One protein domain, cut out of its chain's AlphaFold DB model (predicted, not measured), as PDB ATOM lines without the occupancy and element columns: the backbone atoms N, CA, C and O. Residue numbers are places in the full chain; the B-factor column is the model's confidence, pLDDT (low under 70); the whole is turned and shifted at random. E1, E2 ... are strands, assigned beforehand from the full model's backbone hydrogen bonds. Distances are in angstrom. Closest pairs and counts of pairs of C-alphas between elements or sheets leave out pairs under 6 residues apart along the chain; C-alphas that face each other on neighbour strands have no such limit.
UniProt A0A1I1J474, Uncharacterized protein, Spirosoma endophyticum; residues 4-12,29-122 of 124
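Overview. This is residues 4 to 12 and 29 to 122 of the 124 residues of an uncharacterized protein of Spirosoma endophyticum (UniProt A0A1I1J474). A long, narrow, twisted sheet of five antiparallel strands, E2 to E6, makes the body, and E4 and E5 bend sharply toward one end of it. E1 is a separate strand near E2 and E3, and E7 is a short strand by the bent end of E5. The printed part has 103 residues, with no named helix and seven named strands, E1 to E7 in chain order; the class is all strand. The sheet order is E2 E3 E4 E5 E6, a meander, each strand the antiparallel neighbour of the one before. The whole is loose, with a radius of gyration of the C-alphas of 17.6 A, and a rod spanning 58 by 24 by 22 A.

Along the chain. E1, residues 4 to 10, begins at C-alpha 4 (-0.083, -14.390, 73.216) and is 19.3 A long. E2 is residues 29 to 34, 17.0 A; E3 residues 40 to 53, 39.4 A; E4 residues 59 to 73, 39.6 A; E5 residues 77 to 93, 41.6 A; E6 residues 102 to 111, 29.2 A. E7, residues 119 to 121, 6.8 A, ends at C-alpha 121 (-14.502, -19.991, 66.825).

Arrangement. E2 and E6 are the edge strands. Hairpin E2 and E3 has N 31 and O 46 within hydrogen-bond range at 2.8 A; hairpin E3 and E4, N 45 and O 66 at 2.8 A; hairpin E4 and E5, N 65 and O 86 at 2.8 A; hairpin E5 and E6, N 87 and O 108 at 2.8 A. E4 bends by 62 degrees at residue 69, and E5 by 74 degrees at residue 83. E5 and E7 meet only at a point. E1 pairs with no named strand; its closest C-alphas to E2 are those of Ser 4 and Pro 29, 6.0 A apart.

Size, cuts and confidence. The two C-alphas farthest apart, those of Glu 75 and Gly 98, are 59.3 A apart. Residues 13 to 28 are not printed, and C-alphas 12 and 29 are 28.7 A apart across the cut. Of the links that are printed whole, none is long. The mean pLDDT of the printed part is 75.2; residues 4 to 12, 55 to 57, 93 to 102 and 111 to 122 are under 70.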
ATOM      1  N   SER A   4      -0.599 -13.024  73.322       65.00
ATOM      2  CA  SER A   4      -0.083 -14.390  73.216       65.00
ATOM      3  C   SER A   4       1.089 -14.563  74.175       65.00
ATOM      4  O   SER A   4       1.936 -13.674  74.271       65.00
ATOM      5  N   TYR A   5       1.144 -15.699  74.862       65.69
ATOM      6  CA  TYR A   5       2.291 -16.105  75.671       65.69
ATOM      7  C   TYR A   5       3.089 -17.135  74.883       65.69
ATOM      8  O   TYR A   5       2.494 -18.021  74.271       65.69
ATOM      9  N   ASN A   6       4.413 -17.012  74.879       62.78
ATOM     10  CA  ASN A   6       5.280 -17.983  74.228       62.78
ATOM     11  C   ASN A   6       6.241 -18.608  75.243       62.78
ATOM     12  O   ASN A   6       6.850 -17.892  76.040       62.78
ATOM     13  N   PHE A   7       6.369 -19.931  75.175       63.31
ATOM     14  CA  PHE A   7       7.327 -20.729  75.925       63.31
ATOM     15  C   PHE A   7       8.203 -21.465  74.918       63.31
ATOM     16  O   PHE A   7       7.746 -22.392  74.254       63.31
ATOM     17  N   ASN A   8       9.461 -21.048  74.807       61.75
ATOM     18  CA  ASN A   8      10.430 -21.713  73.941       61.75
ATOM     19  C   ASN A   8      11.384 -22.531  74.810       61.75
ATOM     20  O   ASN A   8      11.965 -21.978  75.741       61.75
ATOM     21  N   LYS A   9      11.560 -23.819  74.498       59.28
ATOM     22  CA  LYS A   9      12.612 -24.678  75.060       59.28
ATOM     23  C   LYS A   9      13.505 -25.137  73.912       59.28
ATOM     24  O   LYS A   9      13.009 -25.769  72.982       59.28
ATOM     25  N   THR A  10      14.794 -24.836  73.986       58.97
ATOM     26  CA  THR A  10      15.787 -25.311  73.017       58.97
ATOM     27  C   THR A  10      16.751 -26.245  73.734       58.97
ATOM     28  O   THR A  10      17.431 -25.841  74.676       58.97
ATOM     29  N   GLU A  11      16.799 -27.497  73.290       55.81
ATOM     30  CA  GLU A  11      17.765 -28.493  73.754       55.81
ATOM     31  C   GLU A  11      18.862 -28.626  72.696       55.81
ATOM     32  O   GLU A  11      18.581 -28.949  71.542       55.81
ATOM     33  N   ASN A  12      20.112 -28.345  73.065       49.25
ATOM     34  CA  ASN A  12      21.247 -28.518  72.166       49.25
ATOM     35  C   ASN A  12      21.944 -29.845  72.508       49.25
ATOM     36  O   ASN A  12      22.651 -29.933  73.505       49.25
ATOM     37  N   PRO A  29       1.849  -9.231  72.342       88.12
ATOM     38  CA  PRO A  29       0.612  -8.577  71.952       88.12
ATOM     39  C   PRO A  29       0.562  -8.391  70.436       88.12
ATOM     40  O   PRO A  29       1.564  -8.087  69.782       88.12
ATOM     41  N   TYR A  30      -0.641  -8.518  69.884       88.50
ATOM     42  CA  TYR A  30      -0.885  -8.190  68.489       88.50
ATOM     43  C   TYR A  30      -2.153  -7.362  68.320       88.50
ATOM     44  O   TYR A  30      -3.147  -7.511  69.035       88.50
ATOM     45  N   PHE A  31      -2.110  -6.478  67.335       90.00
ATOM     46  CA  PHE A  31      -3.244  -5.715  66.856       90.00
ATOM     47  C   PHE A  31      -3.583  -6.181  65.447       90.00
ATOM     48  O   PHE A  31      -2.698  -6.291  64.602       90.00
ATOM     49  N   GLN A  32      -4.858  -6.452  65.187       90.62
ATOM     50  CA  GLN A  32      -5.327  -6.896  63.881       90.62
ATOM     51  C   GLN A  32      -6.500  -6.044  63.426       90.62
ATOM     52  O   GLN A  32      -7.445  -5.826  64.183       90.62
ATOM     53  N   ARG A  33      -6.439  -5.600  62.170       89.94
ATOM     54  CA  ARG A  33      -7.482  -4.813  61.527       89.94
ATOM     55  C   ARG A  33      -7.925  -5.478  60.236       89.94
ATOM     56  O   ARG A  33      -7.108  -5.789  59.377       89.94
ATOM     57  N   TYR A  34      -9.234  -5.636  60.117       89.88
ATOM     58  CA  TYR A  34      -9.927  -6.042  58.906       89.88
ATOM     59  C   TYR A  34     -10.359  -4.785  58.145       89.88
ATOM     60  O   TYR A  34     -10.913  -3.861  58.742       89.88
ATOM     61  N   TRP A  35     -10.046  -4.713  56.854       87.31
ATOM     62  CA  TRP A  35     -10.226  -3.493  56.055       87.31
ATOM     63  C   TRP A  35     -11.548  -3.442  55.295       87.31
ATOM     64  O   TRP A  35     -11.986  -2.368  54.900       87.31
ATOM     65  N   ALA A  36     -12.181  -4.592  55.102       85.94
ATOM     66  CA  ALA A  36     -13.445  -4.730  54.398       85.94
ATOM     67  C   ALA A  36     -14.444  -5.519  55.252       85.94
ATOM     68  O   ALA A  36     -14.065  -6.197  56.200       85.94
ATOM     69  N   SER A  37     -15.728  -5.414  54.923       74.88
ATOM     70  CA  SER A  37     -16.802  -6.195  55.555       74.88
ATOM     71  C   SER A  37     -17.337  -7.277  54.608       74.88
ATOM     72  O   SER A  37     -18.516  -7.627  54.635       74.88
ATOM     73  N   THR A  38     -16.487  -7.759  53.704       78.81
ATOM     74  CA  THR A  38     -16.824  -8.726  52.655       78.81
ATOM     75  C   THR A  38     -16.457 -10.146  53.078       78.81
ATOM     76  O   THR A  38     -15.608 -10.350  53.943       78.81
ATOM     77  N   ARG A  39     -17.046 -11.166  52.436       78.81
ATOM     78  CA  ARG A  39     -16.702 -12.574  52.719       78.81
ATOM     79  C   ARG A  39     -15.207 -12.868  52.595       78.81
ATOM     80  O   ARG A  39     -14.710 -13.684  53.351       78.81
ATOM     81  N   SER A  40     -14.514 -12.200  51.673       83.75
ATOM     82  CA  SER A  40     -13.051 -12.149  51.615       83.75
ATOM     83  C   SER A  40     -12.606 -10.751  52.010       83.75
ATOM     84  O   SER A  40     -12.897  -9.790  51.298       83.75
ATOM     85  N   THR A  41     -11.943 -10.634  53.148       88.19
ATOM     86  CA  THR A  41     -11.568  -9.367  53.757       88.19
ATOM     87  C   THR A  41     -10.059  -9.294  53.939       88.19
ATOM     88  O   THR A  41      -9.490 -10.105  54.669       88.19
ATOM     89  N   PRO A  42      -9.386  -8.305  53.334       90.06
ATOM     90  CA  PRO A  42      -7.992  -8.035  53.636       90.06
ATOM     91  C   PRO A  42      -7.808  -7.684  55.106       90.06
ATOM     92  O   PRO A  42      -8.598  -6.928  55.680       90.06
ATOM     93  N   TYR A  43      -6.743  -8.203  55.706       90.75
ATOM     94  CA  TYR A  43      -6.356  -7.868  57.064       90.75
ATOM     95  C   TYR A  43      -4.890  -7.461  57.142       90.75
ATOM     96  O   TYR A  43      -4.036  -7.920  56.384       90.75
ATOM     97  N   THR A  44      -4.606  -6.601  58.111       92.31
ATOM     98  CA  THR A  44      -3.250  -6.318  58.565       92.31
ATOM     99  C   THR A  44      -3.138  -6.677  60.035       92.31
ATOM    100  O   THR A  44      -4.051  -6.419  60.823       92.31
ATOM    101  N   ARG A  45      -2.026  -7.297  60.417       91.06
ATOM    102  CA  ARG A  45      -1.707  -7.633  61.802       91.06
ATOM    103  C   ARG A  45      -0.335  -7.078  62.136       91.06
ATOM    104  O   ARG A  45       0.620  -7.358  61.428       91.06
ATOM    105  N   VAL A  46      -0.244  -6.307  63.208       92.56
ATOM    106  CA  VAL A  46       1.021  -5.825  63.763       92.56
ATOM    107  C   VAL A  46       1.230  -6.518  65.094       92.56
ATOM    108  O   VAL A  46       0.315  -6.555  65.916       92.56
ATOM    109  N   ASN A  47       2.413  -7.070  65.310       89.94
ATOM    110  CA  ASN A  47       2.793  -7.680  66.572       89.94
ATOM    111  C   ASN A  47       4.068  -7.038  67.104       89.94
ATOM    112  O   ASN A  47       4.947  -6.627  66.350       89.94
ATOM    113  N   ALA A  48       4.155  -6.988  68.423       90.75
ATOM    114  CA  ALA A  48       5.389  -6.743  69.143       90.75
ATOM    115  C   ALA A  48       5.570  -7.902  70.116       90.75
ATOM    116  O   ALA A  48       4.587  -8.494  70.562       90.75
ATOM    117  N   GLY A  49       6.802  -8.266  70.419       89.94
ATOM    118  CA  GLY A  49       7.099  -9.367  71.311       89.94
ATOM    119  C   GLY A  49       8.330  -9.088  72.142       89.94
ATOM    120  O   GLY A  49       9.290  -8.479  71.681       89.94
ATOM    121  N   TYR A  50       8.284  -9.556  73.378       88.19
ATOM    122  CA  TYR A  50       9.416  -9.583  74.284       88.19
ATOM    123  C   TYR A  50       9.542 -10.994  74.833       88.19
ATOM    124  O   TYR A  50       8.550 -11.570  75.270       88.19
ATOM    125  N   THR A  51      10.733 -11.575  74.782       87.44
ATOM    126  CA  THR A  51      11.032 -12.888  75.359       87.44
ATOM    127  C   THR A  51      12.297 -12.778  76.185       87.44
ATOM    128  O   THR A  51      13.325 -12.336  75.677       87.44
ATOM    129  N   HIS A  52      12.208 -13.185  77.443       84.19
ATOM    130  CA  HIS A  52      13.346 -13.305  78.339       84.19
ATOM    131  C   HIS A  52      13.768 -14.770  78.405       84.19
ATOM    132  O   HIS A  52      12.912 -15.636  78.599       84.19
ATOM    133  N   TYR A  53      15.055 -15.048  78.235       81.31
ATOM    134  CA  TYR A  53      15.624 -16.388  78.328       81.31
ATOM    135  C   TYR A  53      16.400 -16.551  79.635       81.31
ATOM    136  O   TYR A  53      17.133 -15.660  80.051       81.31
ATOM    137  N   ASN A  54      16.240 -17.711  80.272       73.81
ATOM    138  CA  ASN A  54      16.829 -18.006  81.579       73.81
ATOM    139  C   ASN A  54      18.343 -18.259  81.538       73.81
ATOM    140  O   ASN A  54      19.013 -18.145  82.559       73.81
ATOM    141  N   SER A  55      18.896 -18.626  80.382       63.84
ATOM    142  CA  SER A  55      20.349 -18.728  80.228       63.84
ATOM    143  C   SER A  55      20.896 -17.368  79.778       63.84
ATOM    144  O   SER A  55      20.365 -16.778  78.838       63.84
ATOM    145  N   GLU A  56      21.942 -16.886  80.457       63.88
ATOM    146  CA  GLU A  56      22.813 -15.786  79.993       63.88
ATOM    147  C   GLU A  56      22.133 -14.409  79.833       63.88
ATOM    148  O   GLU A  56      22.470 -13.636  78.933       63.88
ATOM    149  N   SER A  57      21.146 -14.097  80.692       67.69
ATOM    150  CA  SER A  57      20.416 -12.813  80.695       67.69
ATOM    151  C   SER A  57      19.973 -12.370  79.292       67.69
ATOM    152  O   SER A  57      19.957 -11.178  78.968       67.69
ATOM    153  N   ALA A  58      19.643 -13.335  78.429       75.56
ATOM    154  CA  ALA A  58      19.385 -13.050  77.034       75.56
ATOM    155  C   ALA A  58      17.950 -12.548  76.844       75.56
ATOM    156  O   ALA A  58      16.981 -13.152  77.308       75.56
ATOM    157  N   ASN A  59      17.801 -11.440  76.122       83.75
ATOM    158  CA  ASN A  59      16.509 -10.823  75.843       83.75
ATOM    159  C   ASN A  59      16.300 -10.724  74.338       83.75
ATOM    160  O   ASN A  59      17.191 -10.295  73.607       83.75
ATOM    161  N   ASN A  60      15.104 -11.079  73.881       84.44
ATOM    162  CA  ASN A  60      14.684 -10.899  72.501       84.44
ATOM    163  C   ASN A  60      13.512  -9.925  72.433       84.44
ATOM    164  O   ASN A  60      12.449 -10.190  72.997       84.44
ATOM    165  N   VAL A  61      13.693  -8.833  71.701       88.12
ATOM    166  CA  VAL A  61      12.614  -7.926  71.309       88.12
ATOM    167  C   VAL A  61      12.318  -8.174  69.841       88.12
ATOM    168  O   VAL A  61      13.212  -8.083  69.008       88.12
ATOM    169  N   ASN A  62      11.069  -8.458  69.501       88.06
ATOM    170  CA  ASN A  62      10.650  -8.636  68.120       88.06
ATOM    171  C   ASN A  62       9.453  -7.756  67.767       88.06
ATOM    172  O   ASN A  62       8.677  -7.330  68.619       88.06
ATOM    173  N   GLY A  63       9.330  -7.472  66.483       89.06
ATOM    174  CA  GLY A  63       8.216  -6.760  65.893       89.06
ATOM    175  C   GLY A  63       7.901  -7.364  64.537       89.06
ATOM    176  O   GLY A  63       8.790  -7.848  63.838       89.06
ATOM    177  N   GLY A  64       6.631  -7.350  64.162       91.06
ATOM    178  CA  GLY A  64       6.204  -7.886  62.885       91.06
ATOM    179  C   GLY A  64       4.977  -7.185  62.336       91.06
ATOM    180  O   GLY A  64       4.147  -6.648  63.067       91.06
ATOM    181  N   LEU A  65       4.885  -7.200  61.016       90.62
ATOM    182  CA  LEU A  65       3.730  -6.799  60.239       90.62
ATOM    183  C   LEU A  65       3.370  -7.968  59.332       90.62
ATOM    184  O   LEU A  65       4.204  -8.472  58.590       90.62
ATOM    185  N   THR A  66       2.116  -8.383  59.371       90.25
ATOM    186  CA  THR A  66       1.537  -9.376  58.471       90.25
ATOM    187  C   THR A  66       0.426  -8.719  57.675       90.25
ATOM    188  O   THR A  66      -0.414  -8.011  58.233       90.25
ATOM    189  N   ILE A  67       0.408  -8.976  56.376       89.81
ATOM    190  CA  ILE A  67      -0.657  -8.585  55.459       89.81
ATOM    191  C   ILE A  67      -1.240  -9.876  54.895       89.81
ATOM    192  O   ILE A  67      -0.499 -10.756  54.450       89.81
ATOM    193  N   GLY A  68      -2.561 -10.006  54.928       89.50
ATOM    194  CA  GLY A  68      -3.231 -11.226  54.506       89.50
ATOM    195  C   GLY A  68      -4.675 -11.018  54.079       89.50
ATOM    196  O   GLY A  68      -5.184  -9.898  54.032       89.50
ATOM    197  N   LEU A  69      -5.331 -12.126  53.761       88.50
ATOM    198  CA  LEU A  69      -6.752 -12.204  53.444       88.50
ATOM    199  C   LEU A  69      -7.432 -13.129  54.447       88.50
ATOM    200  O   LEU A  69      -6.911 -14.187  54.780       88.50
ATOM    201  N   ALA A  70      -8.601 -12.729  54.919       88.06
ATOM    202  CA  ALA A  70      -9.452 -13.517  55.787       88.06
ATOM    203  C   ALA A  70     -10.747 -13.842  55.043       88.06
ATOM    204  O   ALA A  70     -11.449 -12.939  54.592       88.06
ATOM    205  N   TYR A  71     -11.061 -15.122  54.905       84.19
ATOM    206  CA  TYR A  71     -12.276 -15.609  54.279       84.19
ATOM    207  C   TYR A  71     -13.239 -16.159  55.331       84.19
ATOM    208  O   TYR A  71     -12.898 -17.085  56.061       84.19
ATOM    209  N   MET A  72     -14.454 -15.626  55.405       80.75
ATOM    210  CA  MET A  72     -15.510 -16.186  56.248       80.75
ATOM    211  C   MET A  72     -16.110 -17.430  55.581       80.75
ATOM    212  O   MET A  72     -16.917 -17.333  54.653       80.75
ATOM    213  N   ALA A  73     -15.710 -18.609  56.058       77.94
ATOM    214  CA  ALA A  73     -16.274 -19.886  55.644       77.94
ATOM    215  C   ALA A  73     -17.548 -20.176  56.456       77.94
ATOM    216  O   ALA A  73     -17.523 -20.813  57.507       77.94
ATOM    217  N   GLY A  74     -18.681 -19.670  55.967       73.81
ATOM    218  CA  GLY A  74     -19.965 -19.744  56.672       73.81
ATOM    219  C   GLY A  74     -20.114 -18.651  57.733       73.81
ATOM    220  O   GLY A  74     -19.522 -17.583  57.610       73.81
ATOM    221  N   GLU A  75     -20.926 -18.902  58.762       73.19
ATOM    222  CA  GLU A  75     -21.248 -17.906  59.805       73.19
ATOM    223  C   GLU A  75     -20.308 -17.949  61.019       73.19
ATOM    224  O   GLU A  75     -20.343 -17.053  61.858       73.19
ATOM    225  N   ARG A  76     -19.479 -18.996  61.146       73.00
ATOM    226  CA  ARG A  76     -18.748 -19.299  62.395       73.00
ATOM    227  C   ARG A  76     -17.244 -19.502  62.239       73.00
ATOM    228  O   ARG A  76     -16.556 -19.637  63.248       73.00
ATOM    229  N   PHE A  77     -16.733 -19.529  61.008       75.81
ATOM    230  CA  PHE A  77     -15.323 -19.793  60.736       75.81
ATOM    231  C   PHE A  77     -14.706 -18.689  59.889       75.81
ATOM    232  O   PHE A  77     -15.272 -18.258  58.887       75.81
ATOM    233  N   ILE A  78     -13.504 -18.274  60.280       80.88
ATOM    234  CA  ILE A  78     -12.645 -17.385  59.505       80.88
ATOM    235  C   ILE A  78     -11.413 -18.194  59.111       80.88
ATOM    236  O   ILE A  78     -10.784 -18.813  59.965       80.88
ATOM    237  N   ILE A  79     -11.099 -18.203  57.822       82.50
ATOM    238  CA  ILE A  79      -9.898 -18.789  57.239       82.50
ATOM    239  C   ILE A  79      -8.962 -17.637  56.898       82.50
ATOM    240  O   ILE A  79      -9.250 -16.849  56.003       82.50
ATOM    241  N   GLU A  80      -7.847 -17.523  57.603       84.31
ATOM    242  CA  GLU A  80      -6.832 -16.503  57.335       84.31
ATOM    243  C   GLU A  80      -5.704 -17.080  56.472       84.31
ATOM    244  O   GLU A  80      -5.246 -18.198  56.696       84.31
ATOM    245  N   THR A  81      -5.241 -16.303  55.496       84.94
ATOM    246  CA  THR A  81      -4.025 -16.571  54.727       84.94
ATOM    247  C   THR A  81      -3.124 -15.345  54.767       84.94
ATOM    248  O   THR A  81      -3.545 -14.245  54.405       84.94
ATOM    249  N   SER A  82      -1.870 -15.513  55.182       84.00
ATOM    250  CA  SER A  82      -0.853 -14.471  55.038       84.00
ATOM    251  C   SER A  82      -0.344 -14.433  53.601       84.00
ATOM    252  O   SER A  82      -0.140 -15.475  52.987       84.00
ATOM    253  N   LEU A  83      -0.184 -13.228  53.059       86.75
ATOM    254  CA  LEU A  83       0.387 -12.978  51.732       86.75
ATOM    255  C   LEU A  83       1.819 -12.455  51.838       86.75
ATOM    256  O   LEU A  83       2.673 -12.748  51.003       86.75
ATOM    257  N   ALA A  84       2.062 -11.641  52.862       85.69
ATOM    258  CA  ALA A  84       3.358 -11.061  53.139       85.69
ATOM    259  C   ALA A  84       3.534 -10.871  54.642       85.69
ATOM    260  O   ALA A  84       2.604 -10.467  55.349       85.69
ATOM    261  N   ASN A  85       4.748 -11.106  55.113       86.25
ATOM    262  CA  ASN A  85       5.178 -10.736  56.443       86.25
ATOM    263  C   ASN A  85       6.502  -9.983  56.375       86.25
ATOM    264  O   ASN A  85       7.403 -10.309  55.607       86.25
ATOM    265  N   ALA A  86       6.625  -8.988  57.233       87.44
ATOM    266  CA  ALA A  86       7.882  -8.355  57.569       87.44
ATOM    267  C   ALA A  86       8.087  -8.539  59.069       87.44
ATOM    268  O   ALA A  86       7.158  -8.348  59.852       87.44
ATOM    269  N   SER A  87       9.283  -8.930  59.474       88.31
ATOM    270  CA  SER A  87       9.623  -9.134  60.875       88.31
ATOM    271  C   SER A  87      11.016  -8.621  61.163       88.31
ATOM    272  O   SER A  87      11.927  -8.752  60.348       88.31
ATOM    273  N   VAL A  88      11.185  -8.089  62.358       87.94
ATOM    274  CA  VAL A  88      12.463  -7.681  62.912       87.94
ATOM    275  C   VAL A  88      12.587  -8.274  64.305       87.94
ATOM    276  O   VAL A  88      11.622  -8.302  65.065       87.94
ATOM    277  N   SER A  89      13.764  -8.776  64.642       86.81
ATOM    278  CA  SER A  89      14.070  -9.281  65.973       86.81
ATOM    279  C   SER A  89      15.467  -8.861  66.382       86.81
ATOM    280  O   SER A  89      16.404  -8.922  65.583       86.81
ATOM    281  N   TYR A  90      15.587  -8.463  67.635       84.31
ATOM    282  CA  TYR A  90      16.813  -8.046  68.270       84.31
ATOM    283  C   TYR A  90      17.057  -8.926  69.485       84.31
ATOM    284  O   TYR A  90      16.310  -8.853  70.461       84.31
ATOM    285  N   LEU A  91      18.107  -9.740  69.411       82.75
ATOM    286  CA  LEU A  91      18.563 -10.588  70.502       82.75
ATOM    287  C   LEU A  91      19.813  -9.964  71.126       82.75
ATOM    288  O   LEU A  91      20.801  -9.701  70.439       82.75
ATOM    289  N   THR A  92      19.765  -9.755  72.435       78.31
ATOM    290  CA  THR A  92      20.933  -9.441  73.258       78.31
ATOM    291  C   THR A  92      21.226 -10.643  74.139       78.31
ATOM    292  O   THR A  92      20.304 -11.159  74.763       78.31
ATOM    293  N   ALA A  93      22.475 -11.095  74.167       69.88
ATOM    294  CA  ALA A  93      22.954 -12.133  75.073       69.88
ATOM    295  C   ALA A  93      24.124 -11.560  75.879       69.88
ATOM    296  O   ALA A  93      25.084 -11.041  75.296       69.88
ATOM    297  N   GLU A  94      24.020 -11.598  77.206       62.22
ATOM    298  CA  GLU A  94      25.026 -11.054  78.114       62.22
ATOM    299  C   GLU A  94      25.741 -12.202  78.834       62.22
ATOM    300  O   GLU A  94      25.178 -12.865  79.698       62.22
ATOM    301  N   GLY A  95      27.022 -12.399  78.507       50.78
ATOM    302  CA  GLY A  95      27.925 -13.233  79.302       50.78
ATOM    303  C   GLY A  95      28.136 -14.657  78.792       50.78
ATOM    304  O   GLY A  95      27.690 -15.612  79.417       50.78
ATOM    305  N   LEU A  96      28.966 -14.801  77.754       45.22
ATOM    306  CA  LEU A  96      29.790 -15.998  77.567       45.22
ATOM    307  C   LEU A  96      31.237 -15.652  77.927       45.22
ATOM    308  O   LEU A  96      31.724 -14.596  77.525       45.22
ATOM    309  N   ASN A  97      31.919 -16.549  78.648       46.66
ATOM    310  CA  ASN A  97      33.369 -16.561  78.887       46.66
ATOM    311  C   ASN A  97      34.176 -15.884  77.753       46.66
ATOM    312  O   ASN A  97      34.495 -16.513  76.747       46.66
ATOM    313  N   GLY A  98      34.505 -14.597  77.908       45.59
ATOM    314  CA  GLY A  98      35.368 -13.850  76.983       45.59
ATOM    315  C   GLY A  98      34.747 -13.357  75.665       45.59
ATOM    316  O   GLY A  98      35.461 -12.715  74.896       45.59
ATOM    317  N   MET A  99      33.455 -13.576  75.389       45.12
ATOM    318  CA  MET A  99      32.783 -13.019  74.203       45.12
ATOM    319  C   MET A  99      31.861 -11.859  74.596       45.12
ATOM    320  O   MET A  99      30.738 -12.034  75.063       45.12
ATOM    321  N   SER A 100      32.398 -10.654  74.410       46.66
ATOM    322  CA  SER A 100      31.738  -9.351  74.532       46.66
ATOM    323  C   SER A 100      30.357  -9.312  73.860       46.66
ATOM    324  O   SER A 100      30.260  -9.582  72.665       46.66
ATOM    325  N   ASN A 101      29.326  -8.924  74.625       57.50
ATOM    326  CA  ASN A 101      28.051  -8.321  74.199       57.50
ATOM    327  C   ASN A 101      27.635  -8.606  72.749       57.50
ATOM    328  O   ASN A 101      27.677  -7.711  71.895       57.50
ATOM    329  N   ASN A 102      27.217  -9.841  72.464       61.78
ATOM    330  CA  ASN A 102      26.802 -10.183  71.114       61.78
ATOM    331  C   ASN A 102      25.375  -9.669  70.872       61.78
ATOM    332  O   ASN A 102      24.398 -10.169  71.432       61.78
ATOM    333  N   LYS A 103      25.276  -8.617  70.060       74.12
ATOM    334  CA  LYS A 103      24.020  -7.987  69.651       74.12
ATOM    335  C   LYS A 103      23.652  -8.511  68.274       74.12
ATOM    336  O   LYS A 103      24.292  -8.149  67.289       74.12
ATOM    337  N   ILE A 104      22.623  -9.347  68.198       78.38
ATOM    338  CA  ILE A 104      22.193  -9.957  66.940       78.38
ATOM    339  C   ILE A 104      20.919  -9.261  66.471       78.38
ATOM    340  O   ILE A 104      19.879  -9.306  67.130       78.38
ATOM    341  N   TRP A 105      21.006  -8.620  65.306       83.88
ATOM    342  CA  TRP A 105      19.862  -8.068  64.588       83.88
ATOM    343  C   TRP A 105      19.485  -9.007  63.449       83.88
ATOM    344  O   TRP A 105      20.307  -9.284  62.581       83.88
ATOM    345  N   ASN A 106      18.234  -9.458  63.430       81.56
ATOM    346  CA  ASN A 106      17.669 -10.181  62.300       81.56
ATOM    347  C   ASN A 106      16.469  -9.403  61.773       81.56
ATOM    348  O   ASN A 106      15.556  -9.068  62.526       81.56
ATOM    349  N   ALA A 107      16.458  -9.146  60.474       84.06
ATOM    350  CA  ALA A 107      15.301  -8.628  59.770       84.06
ATOM    351  C   ALA A 107      14.974  -9.584  58.627       84.06
ATOM    352  O   ALA A 107      15.868 -10.129  57.983       84.06
ATOM    353  N   GLY A 108      13.688  -9.798  58.394       81.38
ATOM    354  CA  GLY A 108      13.203 -10.708  57.376       81.38
ATOM    355  C   GLY A 108      11.957 -10.150  56.724       81.38
ATOM    356  O   GLY A 108      11.079  -9.601  57.391       81.38
ATOM    357  N   ILE A 109      11.882 -10.308  55.412       79.88
ATOM    358  CA  ILE A 109      10.660 -10.109  54.648       79.88
ATOM    359  C   ILE A 109      10.390 -11.441  53.970       79.88
ATOM    360  O   ILE A 109      11.258 -11.975  53.282       79.88
ATOM    361  N   SER A 110       9.207 -11.991  54.188       77.75
ATOM    362  CA  SER A 110       8.722 -13.135  53.431       77.75
ATOM    363  C   SER A 110       7.487 -12.709  52.667       77.75
ATOM    364  O   SER A 110       6.595 -12.038  53.185       77.75
ATOM    365  N   THR A 111       7.432 -13.119  51.414       63.06
ATOM    366  CA  THR A 111       6.240 -13.031  50.586       63.06
ATOM    367  C   THR A 111       5.889 -14.445  50.166       63.06
ATOM    368  O   THR A 111       6.758 -15.254  49.846       63.06
ATOM    369  N   GLY A 112       4.613 -14.783  50.245       60.84
ATOM    370  CA  GLY A 112       4.145 -16.129  49.972       60.84
ATOM    371  C   GLY A 112       2.860 -16.425  50.720       60.84
ATOM    372  O   GLY A 112       2.578 -15.829  51.758       60.84
ATOM    373  N   LEU A 113       2.108 -17.388  50.192       56.53
ATOM    374  CA  LEU A 113       1.019 -18.046  50.908       56.53
ATOM    375  C   LEU A 113       1.636 -18.944  51.989       56.53
ATOM    376  O   LEU A 113       1.625 -20.169  51.888       56.53
ATOM    377  N   THR A 114       2.270 -18.345  52.995       51.62
ATOM    378  CA  THR A 114       2.707 -19.075  54.181       51.62
ATOM    379  C   THR A 114       1.442 -19.499  54.911       51.62
ATOM    380  O   THR A 114       0.706 -18.666  55.433       51.62
ATOM    381  N   GLY A 115       1.138 -20.796  54.853       42.16
ATOM    382  CA  GLY A 115      -0.086 -21.408  55.369       42.16
ATOM    383  C   GLY A 115      -0.184 -21.390  56.892       42.16
ATOM    384  O   GLY A 115      -0.284 -22.440  57.514       42.16
ATOM    385  N   ASN A 116      -0.185 -20.211  57.506       49.44
ATOM    386  CA  ASN A 116      -0.661 -20.042  58.869       49.44
ATOM    387  C   ASN A 116      -2.191 -19.993  58.822       49.44
ATOM    388  O   ASN A 116      -2.791 -18.924  58.906       49.44
ATOM    389  N   PHE A 117      -2.819 -21.154  58.631       46.66
ATOM    390  CA  PHE A 117      -4.264 -21.273  58.762       46.66
ATOM    391  C   PHE A 117      -4.612 -21.198  60.252       46.66
ATOM    392  O   PHE A 117      -4.197 -22.033  61.054       46.66
ATOM    393  N   ALA A 118      -5.361 -20.173  60.649       53.44
ATOM    394  CA  ALA A 118      -5.918 -20.077  61.990       53.44
ATOM    395  C   ALA A 118      -7.430 -20.270  61.898       53.44
ATOM    396  O   ALA A 118      -8.121 -19.454  61.298       53.44
ATOM    397  N   VAL A 119      -7.947 -21.347  62.495       51.53
ATOM    398  CA  VAL A 119      -9.392 -21.547  62.660       51.53
ATOM    399  C   VAL A 119      -9.767 -21.022  64.039       51.53
ATOM    400  O   VAL A 119      -9.344 -21.573  65.053       51.53
ATOM    401  N   ARG A 120     -10.546 -19.938  64.091       59.62
ATOM    402  CA  ARG A 120     -11.047 -19.372  65.350       59.62
ATOM    403  C   ARG A 120     -12.567 -19.456  65.398       59.62
ATOM    404  O   ARG A 120     -13.240 -19.012  64.474       59.62
ATOM    405  N   TYR A 121     -13.080 -19.995  66.498       50.28
ATOM    406  CA  TYR A 121     -14.502 -19.991  66.825       50.28
ATOM    407  C   TYR A 121     -14.873 -18.666  67.503       50.28
ATOM    408  O   TYR A 121     -14.172 -18.224  68.415       50.28
ATOM    409  N   VAL A 122     -15.961 -18.033  67.062       47.94
ATOM    410  CA  VAL A 122     -16.512 -16.817  67.679       47.94
ATOM    411  C   VAL A 122     -17.872 -17.166  68.284       47.94
ATOM    412  O   VAL A 122     -18.764 -17.610  67.565       47.94
TER     413      VAL A 122